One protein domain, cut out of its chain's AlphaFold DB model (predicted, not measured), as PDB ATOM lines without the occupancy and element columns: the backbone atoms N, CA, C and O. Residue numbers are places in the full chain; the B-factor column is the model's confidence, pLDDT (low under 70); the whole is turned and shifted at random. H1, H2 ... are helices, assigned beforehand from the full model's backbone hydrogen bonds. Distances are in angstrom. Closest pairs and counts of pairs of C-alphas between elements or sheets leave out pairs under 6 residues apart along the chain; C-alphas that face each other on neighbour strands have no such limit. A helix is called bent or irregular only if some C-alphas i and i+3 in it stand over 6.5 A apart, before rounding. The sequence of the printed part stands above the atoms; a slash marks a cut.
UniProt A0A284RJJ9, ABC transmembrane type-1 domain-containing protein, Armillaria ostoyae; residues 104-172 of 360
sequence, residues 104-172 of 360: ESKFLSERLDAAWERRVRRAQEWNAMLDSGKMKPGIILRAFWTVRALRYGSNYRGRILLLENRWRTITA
ATOM      1  N   GLU A 104     -47.692  -7.067   8.933       94.75
ATOM      2  CA  GLU A 104     -46.810  -7.125  10.093       94.75
ATOM      3  C   GLU A 104     -45.671  -6.102   9.982       94.75
ATOM      4  O   GLU A 104     -45.108  -5.854   8.911       94.75
ATOM      5  N   SER A 105     -45.286  -5.528  11.126       95.00
ATOM      6  CA  SER A 105     -44.269  -4.473  11.202       95.00
ATOM      7  C   SER A 105     -42.927  -4.898  10.607       95.00
ATOM      8  O   SER A 105     -42.289  -4.102   9.917       95.00
ATOM      9  N   LYS A 106     -42.520  -6.157  10.811       95.69
ATOM     10  CA  LYS A 106     -41.283  -6.710  10.255       95.69
ATOM     11  C   LYS A 106     -41.300  -6.667   8.728       95.69
ATOM     12  O   LYS A 106     -40.443  -6.009   8.139       95.69
ATOM     13  N   PHE A 107     -42.304  -7.279   8.100       97.12
ATOM     14  CA  PHE A 107     -42.437  -7.321   6.643       97.12
ATOM     15  C   PHE A 107     -42.524  -5.915   6.032       97.12
ATOM     16  O   PHE A 107     -41.827  -5.595   5.065       97.12
ATOM     17  N   LEU A 108     -43.336  -5.035   6.623       97.69
ATOM     18  CA  LEU A 108     -43.473  -3.658   6.150       97.69
ATOM     19  C   LEU A 108     -42.175  -2.855   6.295       97.69
ATOM     20  O   LEU A 108     -41.823  -2.090   5.395       97.69
ATOM     21  N   SER A 109     -41.438  -3.044   7.392       97.56
ATOM     22  CA  SER A 109     -40.152  -2.374   7.599       97.56
ATOM     23  C   SER A 109     -39.088  -2.833   6.602       97.56
ATOM     24  O   SER A 109     -38.331  -2.002   6.116       97.56
ATOM     25  N   GLU A 110     -39.062  -4.117   6.233       97.69
ATOM     26  CA  GLU A 110     -38.133  -4.649   5.232       97.69
ATOM     27  C   GLU A 110     -38.433  -4.062   3.848       97.69
ATOM     28  O   GLU A 110     -37.522  -3.640   3.131       97.69
ATOM     29  N   ARG A 111     -39.719  -3.932   3.494       97.94
ATOM     30  CA  ARG A 111     -40.139  -3.234   2.270       97.94
ATOM     31  C   ARG A 111     -39.747  -1.756   2.281       97.94
ATOM     32  O   ARG A 111     -39.304  -1.247   1.247       97.94
ATOM     33  N   LEU A 112     -39.900  -1.079   3.420       98.12
ATOM     34  CA  LEU A 112     -39.526   0.326   3.591       98.12
ATOM     35  C   LEU A 112     -38.010   0.530   3.514       98.12
ATOM     36  O   LEU A 112     -37.562   1.403   2.773       98.12
ATOM     37  N   ASP A 113     -37.226  -0.296   4.207       97.69
ATOM     38  CA  ASP A 113     -35.761  -0.281   4.162       97.69
ATOM     39  C   ASP A 113     -35.272  -0.488   2.719       97.69
ATOM     40  O   ASP A 113     -34.472   0.303   2.218       97.69
ATOM     41  N   ALA A 114     -35.830  -1.464   1.996       98.06
ATOM     42  CA  ALA A 114     -35.492  -1.693   0.594       98.06
ATOM     43  C   ALA A 114     -35.872  -0.500  -0.308       98.06
ATOM     44  O   ALA A 114     -35.132  -0.143  -1.228       98.06
ATOM     45  N   ALA A 115     -37.027   0.137  -0.075       98.00
ATOM     46  CA  ALA A 115     -37.447   1.333  -0.811       98.00
ATOM     47  C   ALA A 115     -36.557   2.552  -0.523       98.00
ATOM     48  O   ALA A 115     -36.284   3.348  -1.432       98.00
ATOM     49  N   TRP A 116     -36.088   2.680   0.717       97.81
ATOM     50  CA  TRP A 116     -35.135   3.694   1.143       97.81
ATOM     51  C   TRP A 116     -33.767   3.482   0.489       97.81
ATOM     52  O   TRP A 116     -33.252   4.394  -0.154       97.81
ATOM     53  N   GLU A 117     -33.217   2.269   0.539       97.50
ATOM     54  CA  GLU A 117     -31.930   1.931  -0.080       97.50
ATOM     55  C   GLU A 117     -31.926   2.173  -1.592       97.50
ATOM     56  O   GLU A 117     -30.976   2.749  -2.129       97.50
ATOM     57  N   ARG A 118     -33.015   1.818  -2.290       97.25
ATOM     58  CA  ARG A 118     -33.172   2.138  -3.720       97.25
ATOM     59  C   ARG A 118     -33.064   3.641  -3.992       97.25
ATOM     60  O   ARG A 118     -32.464   4.030  -4.993       97.25
ATOM     61  N   ARG A 119     -33.615   4.492  -3.120       97.00
ATOM     62  CA  ARG A 119     -33.529   5.958  -3.255       97.00
ATOM     63  C   ARG A 119     -32.158   6.504  -2.915       97.00
ATOM     64  O   ARG A 119     -31.691   7.391  -3.620       97.00
ATOM     65  N   VAL A 120     -31.528   5.977  -1.869       97.31
ATOM     66  CA  VAL A 120     -30.162   6.351  -1.488       97.31
ATOM     67  C   VAL A 120     -29.208   6.072  -2.645       97.31
ATOM     68  O   VAL A 120     -28.503   6.989  -3.061       97.31
ATOM     69  N   ARG A 121     -29.262   4.871  -3.236       97.00
ATOM     70  CA  ARG A 121     -28.438   4.522  -4.405       97.00
ATOM     71  C   ARG A 121     -28.692   5.452  -5.588       97.00
ATOM     72  O   ARG A 121     -27.749   6.041  -6.099       97.00
ATOM     73  N   ARG A 122     -29.960   5.682  -5.950       95.81
ATOM     74  CA  ARG A 122     -30.323   6.596  -7.050       95.81
ATOM     75  C   ARG A 122     -29.778   8.013  -6.838       95.81
ATOM     76  O   ARG A 122     -29.253   8.613  -7.771       95.81
ATOM     77  N   ALA A 123     -29.895   8.549  -5.623       95.75
ATOM     78  CA  ALA A 123     -29.389   9.878  -5.294       95.75
ATOM     79  C   ALA A 123     -27.851   9.931  -5.325       95.75
ATOM     80  O   ALA A 123     -27.278  10.896  -5.827       95.75
ATOM     81  N   GLN A 124     -27.174   8.890  -4.830       95.69
ATOM     82  CA  GLN A 124     -25.713   8.778  -4.864       95.69
ATOM     83  C   GLN A 124     -25.179   8.675  -6.292       95.69
ATOM     84  O   GLN A 124     -24.267   9.415  -6.645       95.69
ATOM     85  N   GLU A 125     -25.772   7.816  -7.122       94.94
ATOM     86  CA  GLU A 125     -25.423   7.668  -8.538       94.94
ATOM     87  C   GLU A 125     -25.596   8.992  -9.283       94.94
ATOM     88  O   GLU A 125     -24.683   9.442  -9.972       94.94
ATOM     89  N   TRP A 126     -26.731   9.668  -9.083       93.19
ATOM     90  CA  TRP A 126     -26.982  10.982  -9.667       93.19
ATOM     91  C   TRP A 126     -25.933  12.018  -9.240       93.19
ATOM     92  O   TRP A 126     -25.386  12.737 -10.078       93.19
ATOM     93  N   ASN A 127     -25.615  12.080  -7.946       94.12
ATOM     94  CA  ASN A 127     -24.617  13.011  -7.420       94.12
ATOM     95  C   ASN A 127     -23.207  12.688  -7.936       94.12
ATOM     96  O   ASN A 127     -22.474  13.603  -8.293       94.12
ATOM     97  N   ALA A 128     -22.849  11.410  -8.074       94.00
ATOM     98  CA  ALA A 128     -21.582  10.995  -8.670       94.00
ATOM     99  C   ALA A 128     -21.502  11.352 -10.170       94.00
ATOM    100  O   ALA A 128     -20.459  11.785 -10.669       94.00
ATOM    101  N   MET A 129     -22.608  11.229 -10.911       92.38
ATOM    102  CA  MET A 129     -22.694  11.679 -12.309       92.38
ATOM    103  C   MET A 129     -22.584  13.204 -12.442       92.38
ATOM    104  O   MET A 129     -22.037  13.708 -13.426       92.38
ATOM    105  N   LEU A 130     -23.089  13.943 -11.454       91.12
ATOM    106  CA  LEU A 130     -22.962  15.394 -11.383       91.12
ATOM    107  C   LEU A 130     -21.520  15.825 -11.082       91.12
ATOM    108  O   LEU A 130     -20.997  16.693 -11.782       91.12
ATOM    109  N   ASP A 131     -20.877  15.180 -10.105       89.62
ATOM    110  CA  ASP A 131     -19.498  15.466  -9.692       89.62
ATOM    111  C   ASP A 131     -18.485  15.080 -10.792       89.62
ATOM    112  O   ASP A 131     -17.515  15.795 -11.025       89.62
ATOM    113  N   SER A 132     -18.750  14.013 -11.558       91.06
ATOM    114  CA  SER A 132     -17.936  13.621 -12.726       91.06
ATOM    115  C   SER A 132     -18.133  14.505 -13.969       91.06
ATOM    116  O   SER A 132     -17.541  14.240 -15.014       91.06
ATOM    117  N   GLY A 133     -18.985  15.536 -13.901       86.56
ATOM    118  CA  GLY A 133     -19.227  16.466 -15.009       86.56
ATOM    119  C   GLY A 133     -20.007  15.875 -16.191       86.56
ATOM    120  O   GLY A 133     -20.229  16.572 -17.183       86.56
ATOM    121  N   LYS A 134     -20.470  14.620 -16.087       86.50
ATOM    122  CA  LYS A 134     -21.293  13.956 -17.112       86.50
ATOM    123  C   LYS A 134     -22.655  14.634 -17.267       86.50
ATOM    124  O   LYS A 134     -23.203  14.679 -18.367       86.50
ATOM    125  N   MET A 135     -23.176  15.216 -16.184       84.25
ATOM    126  CA  MET A 135     -24.444  15.943 -16.182       84.25
ATOM    127  C   MET A 135     -24.251  17.427 -16.518       84.25
ATOM    128  O   MET A 135     -23.544  18.173 -15.828       84.25
ATOM    129  N   LYS A 136     -24.935  17.875 -17.574       83.25
ATOM    130  CA  LYS A 136     -25.024  19.284 -17.981       83.25
ATOM    131  C   LYS A 136     -26.444  19.809 -17.744       83.25
ATOM    132  O   LYS A 136     -27.399  19.039 -17.867       83.25
ATOM    133  N   PRO A 137     -26.613  21.101 -17.420       86.12
ATOM    134  CA  PRO A 137     -27.939  21.684 -17.273       86.12
ATOM    135  C   PRO A 137     -28.706  21.600 -18.597       86.12
ATOM    136  O   PRO A 137     -28.156  21.879 -19.667       86.12
ATOM    137  N   GLY A 138     -29.983  21.218 -18.517       87.94
ATOM    138  CA  GLY A 138     -30.855  21.090 -19.684       87.94
ATOM    139  C   GLY A 138     -31.005  22.407 -20.452       87.94
ATOM    140  O   GLY A 138     -30.884  23.495 -19.885       87.94
ATOM    141  N   ILE A 139     -31.299  22.313 -21.750       89.31
ATOM    142  CA  ILE A 139     -31.351  23.470 -22.663       89.31
ATOM    143  C   ILE A 139     -32.367  24.517 -22.182       89.31
ATOM    144  O   ILE A 139     -32.046  25.702 -22.127       89.31
ATOM    145  N   ILE A 140     -33.550  24.079 -21.737       92.12
ATOM    146  CA  ILE A 140     -34.611  24.955 -21.206       92.12
ATOM    147  C   ILE A 140     -34.125  25.731 -19.977       92.12
ATOM    148  O   ILE A 140     -34.349  26.934 -19.858       92.12
ATOM    149  N   LEU A 141     -33.412  25.058 -19.074       90.50
ATOM    150  CA  LEU A 141     -32.903  25.671 -17.854       90.50
ATOM    151  C   LEU A 141     -31.830  26.726 -18.165       90.50
ATOM    152  O   LEU A 141     -31.846  27.815 -17.595       90.50
ATOM    153  N   ARG A 142     -30.948  26.442 -19.130       89.50
ATOM    154  CA  ARG A 142     -29.948  27.403 -19.623       89.50
ATOM    155  C   ARG A 142     -30.595  28.605 -20.314       89.50
ATOM    156  O   ARG A 142     -30.153  29.736 -20.100       89.50
ATOM    157  N   ALA A 143     -31.647  28.382 -21.101       89.62
ATOM    158  CA  ALA A 143     -32.423  29.451 -21.726       89.62
ATOM    159  C   ALA A 143     -33.075  30.349 -20.662       89.62
ATOM    160  O   ALA A 143     -32.937  31.570 -20.708       89.62
ATOM    161  N   PHE A 144     -33.678  29.751 -19.632       92.81
ATOM    162  CA  PHE A 144     -34.253  30.488 -18.508       92.81
ATOM    163  C   PHE A 144     -33.210  31.329 -17.753       92.81
ATOM    164  O   PHE A 144     -33.450  32.501 -17.461       92.81
ATOM    165  N   TRP A 145     -32.024  30.777 -17.469       91.19
ATOM    166  CA  TRP A 145     -30.931  31.536 -16.845       91.19
ATOM    167  C   TRP A 145     -30.452  32.694 -17.712       91.19
ATOM    168  O   TRP A 145     -30.169  33.767 -17.185       91.19
ATOM    169  N   THR A 146     -30.408  32.492 -19.029       87.81
ATOM    170  CA  THR A 146     -30.022  33.519 -20.000       87.81
ATOM    171  C   THR A 146     -30.996  34.691 -19.968       87.81
ATOM    172  O   THR A 146     -30.569  35.828 -19.769       87.81
ATOM    173  N   VAL A 147     -32.300  34.416 -20.055       89.94
ATOM    174  CA  VAL A 147     -33.358  35.436 -19.953       89.94
ATOM    175  C   VAL A 147     -33.294  36.162 -18.607       89.94
ATOM    176  O   VAL A 147     -33.348  37.389 -18.549       89.94
ATOM    177  N   ARG A 148     -33.114  35.424 -17.507       87.44
ATOM    178  CA  ARG A 148     -33.012  36.012 -16.166       87.44
ATOM    179  C   ARG A 148     -31.776  36.902 -16.003       87.44
ATOM    180  O   ARG A 148     -31.858  37.921 -15.323       87.44
ATOM    181  N   ALA A 149     -30.644  36.524 -16.594       86.75
ATOM    182  CA  ALA A 149     -29.396  37.279 -16.521       86.75
ATOM    183  C   ALA A 149     -29.420  38.549 -17.393       86.75
ATOM    184  O   ALA A 149     -28.844  39.558 -16.991       86.75
ATOM    185  N   LEU A 150     -30.126  38.529 -18.532       86.56
ATOM    186  CA  LEU A 150     -30.298  39.683 -19.432       86.56
ATOM    187  C   LEU A 150     -30.947  40.893 -18.741       86.56
ATOM    188  O   LEU A 150     -30.606  42.031 -19.051       86.56
ATOM    189  N   ARG A 151     -31.804  40.668 -17.735       82.69
ATOM    190  CA  ARG A 151     -32.455  41.735 -16.948       82.69
ATOM    191  C   ARG A 151     -31.475  42.619 -16.154       82.69
ATOM    192  O   ARG A 151     -31.881  43.658 -15.648       82.69
ATOM    193  N   TYR A 152     -30.208  42.214 -16.031       77.94
ATOM    194  CA  TYR A 152     -29.199  42.878 -15.198       77.94
ATOM    195  C   TYR A 152     -28.025  43.489 -15.991       77.94
ATOM    196  O   TYR A 152     -27.029  43.877 -15.384       77.94
ATOM    197  N   GLY A 153     -28.137  43.601 -17.323       72.00
ATOM    198  CA  GLY A 153     -27.275  44.442 -18.168       72.00
ATOM    199  C   GLY A 153     -25.781  44.091 -18.155       72.00
ATOM    200  O   GLY A 153     -25.324  43.271 -18.947       72.00
ATOM    201  N   SER A 154     -25.003  44.731 -17.278       75.44
ATOM    202  CA  SER A 154     -23.534  44.783 -17.356       75.44
ATOM    203  C   SER A 154     -22.806  43.499 -16.927       75.44
ATOM    204  O   SER A 154     -21.749  43.195 -17.469       75.44
ATOM    205  N   ASN A 155     -23.374  42.697 -16.016       81.44
ATOM    206  CA  ASN A 155     -22.728  41.497 -15.448       81.44
ATOM    207  C   ASN A 155     -23.394  40.172 -15.870       81.44
ATOM    208  O   ASN A 155     -23.518  39.226 -15.084       81.44
ATOM    209  N   TYR A 156     -23.822  40.091 -17.130       81.81
ATOM    210  CA  TYR A 156     -24.524  38.933 -17.695       81.81
ATOM    211  C   TYR A 156     -23.742  37.610 -17.557       81.81
ATOM    212  O   TYR A 156     -24.253  36.643 -16.985       81.81
ATOM    213  N   ARG A 157     -22.482  37.563 -18.024       84.56
ATOM    214  CA  ARG A 157     -21.670  36.327 -18.025       84.56
ATOM    215  C   ARG A 157     -21.392  35.813 -16.609       84.56
ATOM    216  O   ARG A 157     -21.554  34.625 -16.348       84.56
ATOM    217  N   GLY A 158     -21.050  36.713 -15.685       88.25
ATOM    218  CA  GLY A 158     -20.825  36.366 -14.279       88.25
ATOM    219  C   GLY A 158     -22.076  35.791 -13.612       88.25
ATOM    220  O   GLY A 158     -21.996  34.794 -12.899       88.25
ATOM    221  N   ARG A 159     -23.262  36.346 -13.898       88.06
ATOM    222  CA  ARG A 159     -24.537  35.830 -13.370       88.06
ATOM    223  C   ARG A 159     -24.862  34.427 -13.868       88.06
ATOM    224  O   ARG A 159     -25.348  33.627 -13.073       88.06
ATOM    225  N   ILE A 160     -24.597  34.114 -15.136       88.25
ATOM    226  CA  ILE A 160     -24.808  32.756 -15.663       88.25
ATOM    227  C   ILE A 160     -23.903  31.753 -14.950       88.25
ATOM    228  O   ILE A 160     -24.396  30.718 -14.514       88.25
ATOM    229  N   LEU A 161     -22.623  32.084 -14.757       89.50
ATOM    230  CA  LEU A 161     -21.690  31.227 -14.019       89.50
ATOM    231  C   LEU A 161     -22.122  31.033 -12.561       89.50
ATOM    232  O   LEU A 161     -22.079  29.916 -12.054       89.50
ATOM    233  N   LEU A 162     -22.605  32.088 -11.895       90.56
ATOM    234  CA  LEU A 162     -23.161  31.987 -10.542       90.56
ATOM    235  C   LEU A 162     -24.407  31.090 -10.490       90.56
ATOM    236  O   LEU A 162     -24.546  30.295  -9.564       90.56
ATOM    237  N   LEU A 163     -25.316  31.208 -11.464       90.25
ATOM    238  CA  LEU A 163     -26.515  30.367 -11.553       90.25
ATOM    239  C   LEU A 163     -26.159  28.906 -11.833       90.25
ATOM    240  O   LEU A 163     -26.735  28.020 -11.206       90.25
ATOM    241  N   GLU A 164     -25.185  28.657 -12.707       89.62
ATOM    242  CA  GLU A 164     -24.681  27.313 -12.977       89.62
ATOM    243  C   GLU A 164     -23.994  26.718 -11.744       89.62
ATOM    244  O   GLU A 164     -24.284  25.581 -11.373       89.62
ATOM    245  N   ASN A 165     -23.146  27.486 -11.058       90.25
ATOM    246  CA  ASN A 165     -22.477  27.027  -9.844       90.25
ATOM    247  C   ASN A 165     -23.490  26.738  -8.724       90.25
ATOM    248  O   ASN A 165     -23.449  25.682  -8.095       90.25
ATOM    249  N   ARG A 166     -24.481  27.620  -8.531       91.00
ATOM    250  CA  ARG A 166     -25.585  27.398  -7.585       91.00
ATOM    251  C   ARG A 166     -26.402  26.159  -7.946       91.00
ATOM    252  O   ARG A 166     -26.811  25.411  -7.061       91.00
ATOM    253  N   TRP A 167     -26.638  25.932  -9.235       90.56
ATOM    254  CA  TRP A 167     -27.323  24.734  -9.693       90.56
ATOM    255  C   TRP A 167     -26.512  23.484  -9.359       90.56
ATOM    256  O   TRP A 167     -27.050  22.607  -8.701       90.56
ATOM    257  N   ARG A 168     -25.219  23.422  -9.696       87.75
ATOM    258  CA  ARG A 168     -24.367  22.252  -9.405       87.75
ATOM    259  C   ARG A 168     -24.239  21.961  -7.910       87.75
ATOM    260  O   ARG A 168     -24.275  20.806  -7.506       87.75
ATOM    261  N   THR A 169     -24.101  22.998  -7.092       86.69
ATOM    262  CA  THR A 169     -23.860  22.837  -5.651       86.69
ATOM    263  C   THR A 169     -25.132  22.560  -4.856       86.69
ATOM    264  O   THR A 169     -25.090  21.758  -3.927       86.69
ATOM    265  N   ILE A 170     -26.257  23.186  -5.216       87.00
ATOM    266  CA  ILE A 170     -27.483  23.162  -4.404       87.00
ATOM    267  C   ILE A 170     -28.623  22.443  -5.124       87.00
ATOM    268  O   ILE A 170     -29.167  21.475  -4.607       87.00
ATOM    269  N   THR A 171     -29.025  22.919  -6.304       87.19
ATOM    270  CA  THR A 171     -30.293  22.493  -6.932       87.19
ATOM    271  C   THR A 171     -30.202  21.143  -7.637       87.19
ATOM    272  O   THR A 171     -31.180  20.406  -7.693       87.19
ATOM    273  N   ALA A 172     -29.050  20.834  -8.220       88.44
ATOM    274  CA  ALA A 172     -28.819  19.621  -8.981       88.44
ATOM    275  C   ALA A 172     -28.509  18.436  -8.076       88.44
ATOM    276  O   ALA A 172     -28.748  17.312  -8.498       88.44
TER     277      ALA A 172
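Overview. This is residues 104 to 172 of the 360 residues of the protein "ABC transmembrane type-1 domain-containing protein" of Armillaria ostoyae (UniProt A0A284RJJ9). One long helix, H1, makes an arm that sticks out with its residues 105 to 125, and a small helical hairpin, H2 and H3, makes a head at the other end of H1. H3 folds back along H2, so that its later residues come near the end of H1. The printed part has 69 residues with three named helices in the order H1, H2, H3 and no named strand; the class is all helix. It is extended, with a radius of gyration of the C-alphas of 18.6 A, and spans 63 by 23 by 17 A, the arm making much of the length.

Along the chain. H1 runs from residue 105, C-alpha at (-44.269, -4.473, 11.202), to residue 131, 38.0 A from first to last C-alpha. H2 holds residues 139 to 150 and is 16.6 A long. H3 holds residues 153 to 171, is 24.8 A long and ends with C-alpha 171 at (-30.293, 22.493, -6.932). H3 is irregular, with C-alphas 154 and 157 8.7 A apart, and has a kink of 33 degrees near residue 160.

Arrangement. H1 and H2 are apart. H1 and H3 are close but not clearly touching; their closest C-alphas, those of Leu 130 and Arg 168, are 7.3 A apart. They run opposite ways at a shallow tilt of 34 degrees, only just short of steep. H2 and H3 form a helical hairpin and touch through residues 145 to 150 and 155 to 163 alone; their closest C-alphas, those of Ala 149 and Tyr 156, are 5.3 A apart. They run opposite ways at a steep tilt of 41 degrees. In H1 and H2 every O i to N i+4 pair is within hydrogen-bond range; in H3, 13 of 15 are.

Size, cuts and confidence. The C-alphas of Glu 104 and Ser 154, the two farthest apart, are 63.2 A apart. Residues 104 to 125, of which 105 to 125 belong to H1, stand free. The link from H1 to H2 is short and that from H2 to H3 is tight. The printed part has no cut, and no printed residue is under 70 in pLDDT.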